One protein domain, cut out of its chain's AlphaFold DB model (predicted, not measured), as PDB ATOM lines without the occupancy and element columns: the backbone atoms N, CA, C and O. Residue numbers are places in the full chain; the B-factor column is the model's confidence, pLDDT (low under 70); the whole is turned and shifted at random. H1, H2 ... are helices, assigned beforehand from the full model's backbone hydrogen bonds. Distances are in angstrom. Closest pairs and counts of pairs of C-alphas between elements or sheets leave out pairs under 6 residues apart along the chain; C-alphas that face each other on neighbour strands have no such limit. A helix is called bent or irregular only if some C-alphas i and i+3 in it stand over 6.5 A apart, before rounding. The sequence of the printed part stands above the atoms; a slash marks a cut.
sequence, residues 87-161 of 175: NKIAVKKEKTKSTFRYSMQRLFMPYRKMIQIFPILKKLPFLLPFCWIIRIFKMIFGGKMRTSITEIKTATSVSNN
ATOM      1  N   ASN A  87      -4.929 -38.709 -39.018       62.53
ATOM      2  CA  ASN A  87      -5.851 -38.951 -40.132       62.53
ATOM      3  C   ASN A  87      -7.126 -38.104 -40.031       62.53
ATOM      4  O   ASN A  87      -7.549 -37.502 -41.017       62.53
ATOM      5  N   LYS A  88      -7.707 -37.971 -38.831       64.44
ATOM      6  CA  LYS A  88      -8.859 -37.082 -38.573       64.44
ATOM      7  C   LYS A  88      -8.595 -35.650 -39.013       64.44
ATOM      8  O   LYS A  88      -9.461 -34.986 -39.589       64.44
ATOM      9  N   ILE A  89      -7.405 -35.153 -38.697       64.50
ATOM     10  CA  ILE A  89      -6.999 -33.798 -39.045       64.50
ATOM     11  C   ILE A  89      -6.690 -33.691 -40.542       64.50
ATOM     12  O   ILE A  89      -7.098 -32.707 -41.156       64.50
ATOM     13  N   ALA A  90      -6.053 -34.699 -41.139       62.41
ATOM     14  CA  ALA A  90      -5.778 -34.757 -42.573       62.41
ATOM     15  C   ALA A  90      -7.071 -34.697 -43.403       62.41
ATOM     16  O   ALA A  90      -7.193 -33.842 -44.279       62.41
ATOM     17  N   VAL A  91      -8.090 -35.493 -43.053       64.94
ATOM     18  CA  VAL A  91      -9.390 -35.465 -43.749       64.94
ATOM     19  C   VAL A  91     -10.105 -34.119 -43.577       64.94
ATOM     20  O   VAL A  91     -10.708 -33.597 -44.516       64.94
ATOM     21  N   LYS A  92     -10.036 -33.502 -42.391       66.75
ATOM     22  CA  LYS A  92     -10.609 -32.159 -42.183       66.75
ATOM     23  C   LYS A  92      -9.864 -31.078 -42.967       66.75
ATOM     24  O   LYS A  92     -10.500 -30.143 -43.460       66.75
ATOM     25  N   LYS A  93      -8.539 -31.183 -43.079       63.97
ATOM     26  CA  LYS A  93      -7.713 -30.267 -43.873       63.97
ATOM     27  C   LYS A  93      -8.011 -30.387 -45.363       63.97
ATOM     28  O   LYS A  93      -8.164 -29.346 -45.992       63.97
ATOM     29  N   GLU A  94      -8.168 -31.605 -45.880       67.12
ATOM     30  CA  GLU A  94      -8.588 -31.871 -47.263       67.12
ATOM     31  C   GLU A  94      -9.884 -31.105 -47.591       67.12
ATOM     32  O   GLU A  94      -9.889 -30.255 -48.478       67.12
ATOM     33  N   LYS A  95     -10.920 -31.233 -46.749       63.78
ATOM     34  CA  LYS A  95     -12.174 -30.467 -46.905       63.78
ATOM     35  C   LYS A  95     -12.007 -28.946 -46.814       63.78
ATOM     36  O   LYS A  95     -12.771 -28.201 -47.422       63.78
ATOM     37  N   THR A  96     -11.060 -28.461 -46.011       60.34
ATOM     38  CA  THR A  96     -10.884 -27.018 -45.750       60.34
ATOM     39  C   THR A  96      -9.957 -26.344 -46.772       60.34
ATOM     40  O   THR A  96      -9.972 -25.116 -46.885       60.34
ATOM     41  N   LYS A  97      -9.147 -27.129 -47.502       62.19
ATOM     42  CA  LYS A  97      -8.130 -26.707 -48.488       62.19
ATOM     43  C   LYS A  97      -7.081 -25.698 -47.980       62.19
ATOM     44  O   LYS A  97      -6.288 -25.189 -48.761       62.19
ATOM     45  N   SER A  98      -7.052 -25.384 -46.679       63.75
ATOM     46  CA  SER A  98      -6.110 -24.427 -46.084       63.75
ATOM     47  C   SER A  98      -5.835 -24.725 -44.609       63.75
ATOM     48  O   SER A  98      -6.749 -24.905 -43.798       63.75
ATOM     49  N   THR A  99      -4.548 -24.733 -44.254       62.91
ATOM     50  CA  THR A  99      -4.044 -24.941 -42.888       62.91
ATOM     51  C   THR A  99      -4.407 -23.775 -41.969       62.91
ATOM     52  O   THR A  99      -4.874 -23.990 -40.851       62.91
ATOM     53  N   PHE A 100      -4.276 -22.545 -42.471       63.78
ATOM     54  CA  PHE A 100      -4.612 -21.319 -41.756       63.78
ATOM     55  C   PHE A 100      -6.108 -21.241 -41.447       63.78
ATOM     56  O   PHE A 100      -6.497 -20.973 -40.312       63.78
ATOM     57  N   ARG A 101      -6.960 -21.570 -42.426       66.81
ATOM     58  CA  ARG A 101      -8.420 -21.571 -42.246       66.81
ATOM     59  C   ARG A 101      -8.873 -22.603 -41.209       66.81
ATOM     60  O   ARG A 101      -9.756 -22.302 -40.409       66.81
ATOM     61  N   TYR A 102      -8.248 -23.781 -41.180       67.94
ATOM     62  CA  TYR A 102      -8.507 -24.803 -40.160       67.94
ATOM     63  C   TYR A 102      -8.135 -24.314 -38.749       67.94
ATOM     64  O   TYR A 102      -8.937 -24.434 -37.819       67.94
ATOM     65  N   SER A 103      -6.954 -23.709 -38.594       66.88
ATOM     66  CA  SER A 103      -6.505 -23.134 -37.318       66.88
ATOM     67  C   SER A 103      -7.405 -21.980 -36.865       66.88
ATOM     68  O   SER A 103      -7.817 -21.939 -35.703       66.88
ATOM     69  N   MET A 104      -7.799 -21.098 -37.789       69.50
ATOM     70  CA  MET A 104      -8.686 -19.967 -37.510       69.50
ATOM     71  C   MET A 104     -10.072 -20.432 -37.050       69.50
ATOM     72  O   MET A 104     -10.554 -19.958 -36.031       69.50
ATOM     73  N   GLN A 105     -10.685 -21.420 -37.713       69.81
ATOM     74  CA  GLN A 105     -11.985 -21.979 -37.298       69.81
ATOM     75  C   GLN A 105     -11.953 -22.668 -35.928       69.81
ATOM     76  O   GLN A 105     -12.999 -22.906 -35.317       69.81
ATOM     77  N   ARG A 106     -10.764 -23.039 -35.447       71.00
ATOM     78  CA  ARG A 106     -10.591 -23.689 -34.150       71.00
ATOM     79  C   ARG A 106     -10.423 -22.690 -33.010       71.00
ATOM     80  O   ARG A 106     -10.961 -22.918 -31.917       71.00
ATOM     81  N   LEU A 107      -9.700 -21.602 -33.270       69.44
ATOM     82  CA  LEU A 107      -9.564 -20.472 -32.352       69.44
ATOM     83  C   LEU A 107     -10.869 -19.665 -32.313       69.44
ATOM     84  O   LEU A 107     -11.481 -19.536 -31.254       69.44
ATOM     85  N   PHE A 108     -11.368 -19.276 -33.483       77.94
ATOM     86  CA  PHE A 108     -12.602 -18.524 -33.695       77.94
ATOM     87  C   PHE A 108     -13.688 -19.447 -34.250       77.94
ATOM     88  O   PHE A 108     -13.931 -19.551 -35.454       77.94
ATOM     89  N   MET A 109     -14.326 -20.176 -33.337       78.75
ATOM     90  CA  MET A 109     -15.375 -21.128 -33.683       78.75
ATOM     91  C   MET A 109     -16.574 -20.414 -34.342       78.75
ATOM     92  O   MET A 109     -17.000 -19.375 -33.830       78.75
ATOM     93  N   PRO A 110     -17.166 -20.974 -35.423       81.00
ATOM     94  CA  PRO A 110     -18.304 -20.362 -36.105       81.00
ATOM     95  C   PRO A 110     -19.487 -20.110 -35.167       81.00
ATOM     96  O   PRO A 110     -19.788 -20.943 -34.307       81.00
ATOM     97  N   TYR A 111     -20.213 -19.014 -35.405       80.19
ATOM     98  CA  TYR A 111     -21.352 -18.566 -34.592       80.19
ATOM     99  C   TYR A 111     -22.358 -19.689 -34.275       80.19
ATOM    100  O   TYR A 111     -22.715 -19.888 -33.118       80.19
ATOM    101  N   ARG A 112     -22.722 -20.515 -35.268       81.88
ATOM    102  CA  ARG A 112     -23.658 -21.645 -35.086       81.88
ATOM    103  C   ARG A 112     -23.221 -22.637 -34.004       81.88
ATOM    104  O   ARG A 112     -24.054 -23.111 -33.241       81.88
ATOM    105  N   LYS A 113     -21.924 -22.946 -33.922       80.81
ATOM    106  CA  LYS A 113     -21.381 -23.842 -32.888       80.81
ATOM    107  C   LYS A 113     -21.226 -23.116 -31.551       80.81
ATOM    108  O   LYS A 113     -21.469 -23.705 -30.506       80.81
ATOM    109  N   MET A 114     -20.885 -21.827 -31.581       84.56
ATOM    110  CA  MET A 114     -20.803 -21.004 -30.373       84.56
ATOM    111  C   MET A 114     -22.152 -20.883 -29.659       84.56
ATOM    112  O   MET A 114     -22.176 -20.950 -28.437       84.56
ATOM    113  N   ILE A 115     -23.266 -20.815 -30.393       86.12
ATOM    114  CA  ILE A 115     -24.623 -20.838 -29.821       86.12
ATOM    115  C   ILE A 115     -24.897 -22.114 -29.011       86.12
ATOM    116  O   ILE A 115     -25.588 -22.055 -27.997       86.12
ATOM    117  N   GLN A 116     -24.374 -23.267 -29.439       84.06
ATOM    118  CA  GLN A 116     -24.571 -24.533 -28.721       84.06
ATOM    119  C   GLN A 116     -23.840 -24.544 -27.372       84.06
ATOM    120  O   GLN A 116     -24.313 -25.160 -26.424       84.06
ATOM    121  N   ILE A 117     -22.704 -23.847 -27.281       81.62
ATOM    122  CA  ILE A 117     -21.890 -23.751 -26.058       81.62
ATOM    123  C   ILE A 117     -22.376 -22.601 -25.163       81.62
ATOM    124  O   ILE A 117     -22.388 -22.722 -23.941       81.62
ATOM    125  N   PHE A 118     -22.778 -21.483 -25.770       84.94
ATOM    126  CA  PHE A 118     -23.243 -20.269 -25.107       84.94
ATOM    127  C   PHE A 118     -24.604 -19.854 -25.686       84.94
ATOM    128  O   PHE A 118     -24.665 -19.016 -26.591       84.94
ATOM    129  N   PRO A 119     -25.719 -20.388 -25.152       85.69
ATOM    130  CA  PRO A 119     -27.064 -20.095 -25.650       85.69
ATOM    131  C   PRO A 119     -27.443 -18.611 -25.589       85.69
ATOM    132  O   PRO A 119     -28.307 -18.171 -26.345       85.69
ATOM    133  N   ILE A 120     -26.771 -17.826 -24.735       87.38
ATOM    134  CA  ILE A 120     -26.958 -16.372 -24.617       87.38
ATOM    135  C   ILE A 120     -26.721 -15.640 -25.949       87.38
ATOM    136  O   ILE A 120     -27.364 -14.628 -26.223       87.38
ATOM    137  N   LEU A 121     -25.894 -16.216 -26.831       87.25
ATOM    138  CA  LEU A 121     -25.631 -15.696 -28.171       87.25
ATOM    139  C   LEU A 121     -26.853 -15.732 -29.094       87.25
ATOM    140  O   LEU A 121     -26.852 -15.001 -30.081       87.25
ATOM    141  N   LYS A 122     -27.892 -16.531 -28.790       85.31
ATOM    142  CA  LYS A 122     -29.164 -16.507 -29.540       85.31
ATOM    143  C   LYS A 122     -29.903 -15.184 -29.367       85.31
ATOM    144  O   LYS A 122     -30.574 -14.747 -30.290       85.31
ATOM    145  N   LYS A 123     -29.807 -14.585 -28.176       87.38
ATOM    146  CA  LYS A 123     -30.482 -13.325 -27.839       87.38
ATOM    147  C   LYS A 123     -29.577 -12.117 -28.078       87.38
ATOM    148  O   LYS A 123     -30.058 -11.075 -28.499       87.38
ATOM    149  N   LEU A 124     -28.275 -12.263 -27.827       89.56
ATOM    150  CA  LEU A 124     -27.297 -11.175 -27.891       89.56
ATOM    151  C   LEU A 124     -26.108 -11.580 -28.782       89.56
ATOM    152  O   LEU A 124     -25.072 -12.017 -28.274       89.56
ATOM    153  N   PRO A 125     -26.231 -11.463 -30.119       85.94
ATOM    154  CA  PRO A 125     -25.189 -11.903 -31.048       85.94
ATOM    155  C   PRO A 125     -23.893 -11.084 -30.943       85.94
ATOM    156  O   PRO A 125     -22.817 -11.613 -31.219       85.94
ATOM    157  N   PHE A 126     -23.958  -9.827 -30.489       89.25
ATOM    158  CA  PHE A 126     -22.780  -8.963 -30.336       89.25
ATOM    159  C   PHE A 126     -21.818  -9.419 -29.225       89.25
ATOM    160  O   PHE A 126     -20.665  -9.002 -29.218       89.25
ATOM    161  N   LEU A 127     -22.244 -10.307 -28.314       89.69
ATOM    162  CA  LEU A 127     -21.376 -10.888 -27.278       89.69
ATOM    163  C   LEU A 127     -20.407 -11.947 -27.825       89.69
ATOM    164  O   LEU A 127     -19.588 -12.483 -27.075       89.69
ATOM    165  N   LEU A 128     -20.476 -12.265 -29.120       87.69
ATOM    166  CA  LEU A 128     -19.647 -13.291 -29.753       87.69
ATOM    167  C   LEU A 128     -18.136 -13.123 -29.491       87.69
ATOM    168  O   LEU A 128     -17.518 -14.121 -29.102       87.69
ATOM    169  N   PRO A 129     -17.537 -11.916 -29.608       87.12
ATOM    170  CA  PRO A 129     -16.117 -11.725 -29.322       87.12
ATOM    171  C   PRO A 129     -15.763 -12.060 -27.869       87.12
ATOM    172  O   PRO A 129     -14.754 -12.714 -27.604       87.12
ATOM    173  N   PHE A 130     -16.632 -11.699 -26.924       88.75
ATOM    174  CA  PHE A 130     -16.432 -11.981 -25.504       88.75
ATOM    175  C   PHE A 130     -16.563 -13.479 -25.192       88.75
ATOM    176  O   PHE A 130     -15.751 -14.049 -24.460       88.75
ATOM    177  N   CYS A 131     -17.527 -14.164 -25.813       87.19
ATOM    178  CA  CYS A 131     -17.680 -15.611 -25.667       87.19
ATOM    179  C   CYS A 131     -16.471 -16.392 -26.213       87.19
ATOM    180  O   CYS A 131     -16.129 -17.438 -25.653       87.19
ATOM    181  N   TRP A 132     -15.800 -15.910 -27.268       86.56
ATOM    182  CA  TRP A 132     -14.542 -16.513 -27.729       86.56
ATOM    183  C   TRP A 132     -13.442 -16.421 -26.667       86.56
ATOM    184  O   TRP A 132     -12.771 -17.420 -26.409       86.56
ATOM    185  N   ILE A 133     -13.311 -15.273 -26.000       85.69
ATOM    186  CA  ILE A 133     -12.330 -15.066 -24.926       85.69
ATOM    187  C   ILE A 133     -12.629 -15.991 -23.738       85.69
ATOM    188  O   ILE A 133     -11.757 -16.749 -23.311       85.69
ATOM    189  N   ILE A 134     -13.880 -16.029 -23.262       85.56
ATOM    190  CA  ILE A 134     -14.295 -16.931 -22.170       85.56
ATOM    191  C   ILE A 134     -14.005 -18.392 -22.518       85.56
ATOM    192  O   ILE A 134     -13.577 -19.168 -21.661       85.56
ATOM    193  N   ARG A 135     -14.234 -18.798 -23.770       86.06
ATOM    194  CA  ARG A 135     -13.942 -20.160 -24.223       86.06
ATOM    195  C   ARG A 135     -12.455 -20.487 -24.102       86.06
ATOM    196  O   ARG A 135     -12.132 -21.586 -23.653       86.06
ATOM    197  N   ILE A 136     -11.571 -19.569 -24.489       81.31
ATOM    198  CA  ILE A 136     -10.118 -19.755 -24.362       81.31
ATOM    199  C   ILE A 136      -9.742 -19.899 -22.885       81.31
ATOM    200  O   ILE A 136      -9.075 -20.869 -22.527       81.31
ATOM    201  N   PHE A 137     -10.262 -19.036 -22.009       82.12
ATOM    202  CA  PHE A 137     -10.050 -19.166 -20.566       82.12
ATOM    203  C   PHE A 137     -10.558 -20.506 -20.019       82.12
ATOM    204  O   PHE A 137      -9.820 -21.207 -19.330       82.12
ATOM    205  N   LYS A 138     -11.767 -20.941 -20.395       80.62
ATOM    206  CA  LYS A 138     -12.290 -22.267 -20.019       80.62
ATOM    207  C   LYS A 138     -11.409 -23.417 -20.518       80.62
ATOM    208  O   LYS A 138     -11.315 -24.438 -19.842       80.62
ATOM    209  N   MET A 139     -10.770 -23.289 -21.681       77.62
ATOM    210  CA  MET A 139      -9.824 -24.299 -22.173       77.62
ATOM    211  C   MET A 139      -8.534 -24.338 -21.348       77.62
ATOM    212  O   MET A 139      -8.033 -25.437 -21.097       77.62
ATOM    213  N   ILE A 140      -8.032 -23.176 -20.920       77.88
ATOM    214  CA  ILE A 140      -6.837 -23.042 -20.074       77.88
ATOM    215  C   ILE A 140      -7.101 -23.635 -18.685       77.88
ATOM    216  O   ILE A 140      -6.380 -24.534 -18.262       77.88
ATOM    217  N   PHE A 141      -8.174 -23.206 -18.017       76.62
ATOM    218  CA  PHE A 141      -8.495 -23.642 -16.653       76.62
ATOM    219  C   PHE A 141      -9.091 -25.055 -16.578       76.62
ATOM    220  O   PHE A 141      -8.960 -25.727 -15.562       76.62
ATOM    221  N   GLY A 142      -9.720 -25.544 -17.649       71.81
ATOM    222  CA  GLY A 142     -10.346 -26.868 -17.693       71.81
ATOM    223  C   GLY A 142      -9.428 -28.014 -18.134       71.81
ATOM    224  O   GLY A 142      -9.938 -29.071 -18.499       71.81
ATOM    225  N   GLY A 143      -8.108 -27.805 -18.224       67.75
ATOM    226  CA  GLY A 143      -7.127 -28.841 -18.597       67.75
ATOM    227  C   GLY A 143      -7.153 -29.296 -20.069       67.75
ATOM    228  O   GLY A 143      -6.321 -30.098 -20.489       67.75
ATOM    229  N   LYS A 144      -8.062 -28.759 -20.895       69.06
ATOM    230  CA  LYS A 144      -8.260 -29.136 -22.315       69.06
ATOM    231  C   LYS A 144      -7.331 -28.395 -23.291       69.06
ATOM    232  O   LYS A 144      -7.354 -28.652 -24.501       69.06
ATOM    233  N   MET A 145      -6.503 -27.483 -22.778       67.50
ATOM    234  CA  MET A 145      -5.516 -26.719 -23.547       67.50
ATOM    235  C   MET A 145      -4.475 -27.635 -24.203       67.50
ATOM    236  O   MET A 145      -4.207 -27.502 -25.395       67.50
ATOM    237  N   ARG A 146      -3.943 -28.616 -23.454       63.94
ATOM    238  CA  ARG A 146      -2.914 -29.546 -23.951       63.94
ATOM    239  C   ARG A 146      -3.407 -30.326 -25.168       63.94
ATOM    240  O   ARG A 146      -2.754 -30.292 -26.201       63.94
ATOM    241  N   THR A 147      -4.601 -30.916 -25.099       67.88
ATOM    242  CA  THR A 147      -5.229 -31.633 -26.223       67.88
ATOM    243  C   THR A 147      -5.386 -30.744 -27.458       67.88
ATOM    244  O   THR A 147      -5.081 -31.160 -28.573       67.88
ATOM    245  N   SER A 148      -5.794 -29.487 -27.265       63.53
ATOM    246  CA  SER A 148      -5.985 -28.537 -28.367       63.53
ATOM    247  C   SER A 148      -4.671 -28.140 -29.039       63.53
ATOM    248  O   SER A 148      -4.621 -28.066 -30.266       63.53
ATOM    249  N   ILE A 149      -3.608 -27.934 -28.258       68.69
ATOM    250  CA  ILE A 149      -2.262 -27.650 -28.774       68.69
ATOM    251  C   ILE A 149      -1.720 -28.864 -29.528       68.69
ATOM    252  O   ILE A 149      -1.201 -28.707 -30.633       68.69
ATOM    253  N   THR A 150      -1.863 -30.071 -28.973       66.75
ATOM    254  CA  THR A 150      -1.414 -31.304 -29.631       66.75
ATOM    255  C   THR A 150      -2.118 -31.496 -30.970       66.75
ATOM    256  O   THR A 150      -1.464 -31.815 -31.959       66.75
ATOM    257  N   GLU A 151      -3.420 -31.224 -31.058       68.19
ATOM    258  CA  GLU A 151      -4.150 -31.288 -32.327       68.19
ATOM    259  C   GLU A 151      -3.710 -30.217 -33.337       68.19
ATOM    260  O   GLU A 151      -3.621 -30.517 -34.524       68.19
ATOM    261  N   ILE A 152      -3.393 -28.988 -32.911       68.12
ATOM    262  CA  ILE A 152      -2.870 -27.951 -33.821       68.12
ATOM    263  C   ILE A 152      -1.472 -28.327 -34.323       68.12
ATOM    264  O   ILE A 152      -1.236 -28.271 -35.528       68.12
ATOM    265  N   LYS A 153      -0.577 -28.780 -33.435       69.94
ATOM    266  CA  LYS A 153       0.761 -29.271 -33.807       69.94
ATOM    267  C   LYS A 153       0.672 -30.432 -34.792       69.94
ATOM    268  O   LYS A 153       1.361 -30.440 -35.809       69.94
ATOM    269  N   THR A 154      -0.231 -31.370 -34.511       65.94
ATOM    270  CA  THR A 154      -0.519 -32.495 -35.399       65.94
ATOM    271  C   THR A 154      -1.004 -31.984 -36.752       65.94
ATOM    272  O   THR A 154      -0.496 -32.417 -37.779       65.94
ATOM    273  N   ALA A 155      -1.901 -30.991 -36.775       62.41
ATOM    274  CA  ALA A 155      -2.360 -30.370 -38.011       62.41
ATOM    275  C   ALA A 155      -1.215 -29.790 -38.829       62.41
ATOM    276  O   ALA A 155      -1.141 -30.078 -40.015       62.41
ATOM    277  N   THR A 156      -0.316 -29.010 -38.237       62.06
ATOM    278  CA  THR A 156       0.846 -28.460 -38.952       62.06
ATOM    279  C   THR A 156       1.839 -29.527 -39.407       62.06
ATOM    280  O   THR A 156       2.473 -29.321 -40.431       62.06
ATOM    281  N   SER A 157       1.933 -30.663 -38.706       67.12
ATOM    282  CA  SER A 157       2.822 -31.773 -39.084       67.12
ATOM    283  C   SER A 157       2.285 -32.674 -40.202       67.12
ATOM    284  O   SER A 157       3.072 -33.374 -40.826       67.12
ATOM    285  N   VAL A 158       0.967 -32.674 -40.453       66.12
ATOM    286  CA  VAL A 158       0.373 -33.441 -41.562       66.12
ATOM    287  C   VAL A 158       0.858 -32.853 -42.883       66.12
ATOM    288  O   VAL A 158       0.604 -31.676 -43.176       66.12
ATOM    289  N   SER A 159       1.536 -33.690 -43.662       67.94
ATOM    290  CA  SER A 159       2.155 -33.332 -44.934       67.94
ATOM    291  C   SER A 159       1.122 -33.203 -46.059       67.94
ATOM    292  O   SER A 159       0.062 -33.831 -46.039       67.94
ATOM    293  N   ASN A 160       1.440 -32.415 -47.089       67.81
ATOM    294  CA  ASN A 160       0.582 -32.301 -48.276       67.81
ATOM    295  C   ASN A 160       0.457 -33.636 -49.033       67.81
ATOM    296  O   ASN A 160      -0.580 -33.897 -49.631       67.81
ATOM    297  N   ASN A 161       1.472 -34.503 -48.955       65.62
ATOM    298  CA  ASN A 161       1.459 -35.824 -49.586       65.62
ATOM    299  C   ASN A 161       0.422 -36.765 -48.937       65.62
ATOM    300  O   ASN A 161      -0.295 -37.474 -49.632       65.62
TER     301      ASN A 161
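Overview. This is residues 87 to 161 of the 175 residues of an uncharacterized protein of Clostridiales bacterium (UniProt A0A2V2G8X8). What shape is it? The longest helix, H5, meets H6 in a corner, making an open frame; H3 and H4 sit by H5's start, H1 and H2 by H6's far half. How large? The 75 printed residues, with six named helices, H1 to H6, are all helix by class. They are only just loose, close to compact: the radius of gyration of the C-alphas is 14.0 A, the spans 45 by 26 by 16 A.

Arrangement. What does H5, residues 125 to 141, touch? With residues 128 to 131 alone it only just touches H3, residues 111 to 117, with 3 pairs of C-alphas within 8 A; the closest C-alphas, of Tyr 111 and Leu 128, are 7.4 A apart. H4, residues 119 to 122, is close to H5 but not clearly touching; C-alphas 121 and 127, the closest, are 6.5 A apart. And H6, residues 145 to 157? With residues 151 to 155 alone it touches H1, residues 87 to 96; C-alphas 89 and 155, the closest, are 5.9 A apart. H2, residues 99 to 107, runs opposite ways to H6 at a shallow tilt of 10 degrees. Are the backbones complete? Every O i to N i+4 pair is within hydrogen-bond range in H1, H2 and H6, 2 of 3 in H3 and 11 of 13 in H5; H4 is too short for one.

Along the chain. Where are the ends? H1 begins at C-alpha 87, (-5.851, -38.951, -40.132); H6 ends at C-alpha 157, (2.822, -31.773, -39.084). How long is H5? It spans 25.0 A, with a kink of 31 degrees near residue 132, and is irregular: C-alphas 126 and 129 are 7.3 A apart.

Size, cuts and confidence. Is it continuous? The printed part has no cut, and its five links are tight. Where is confidence low? Residues 87 to 105, 107 and 143 to 161 have pLDDT under 70.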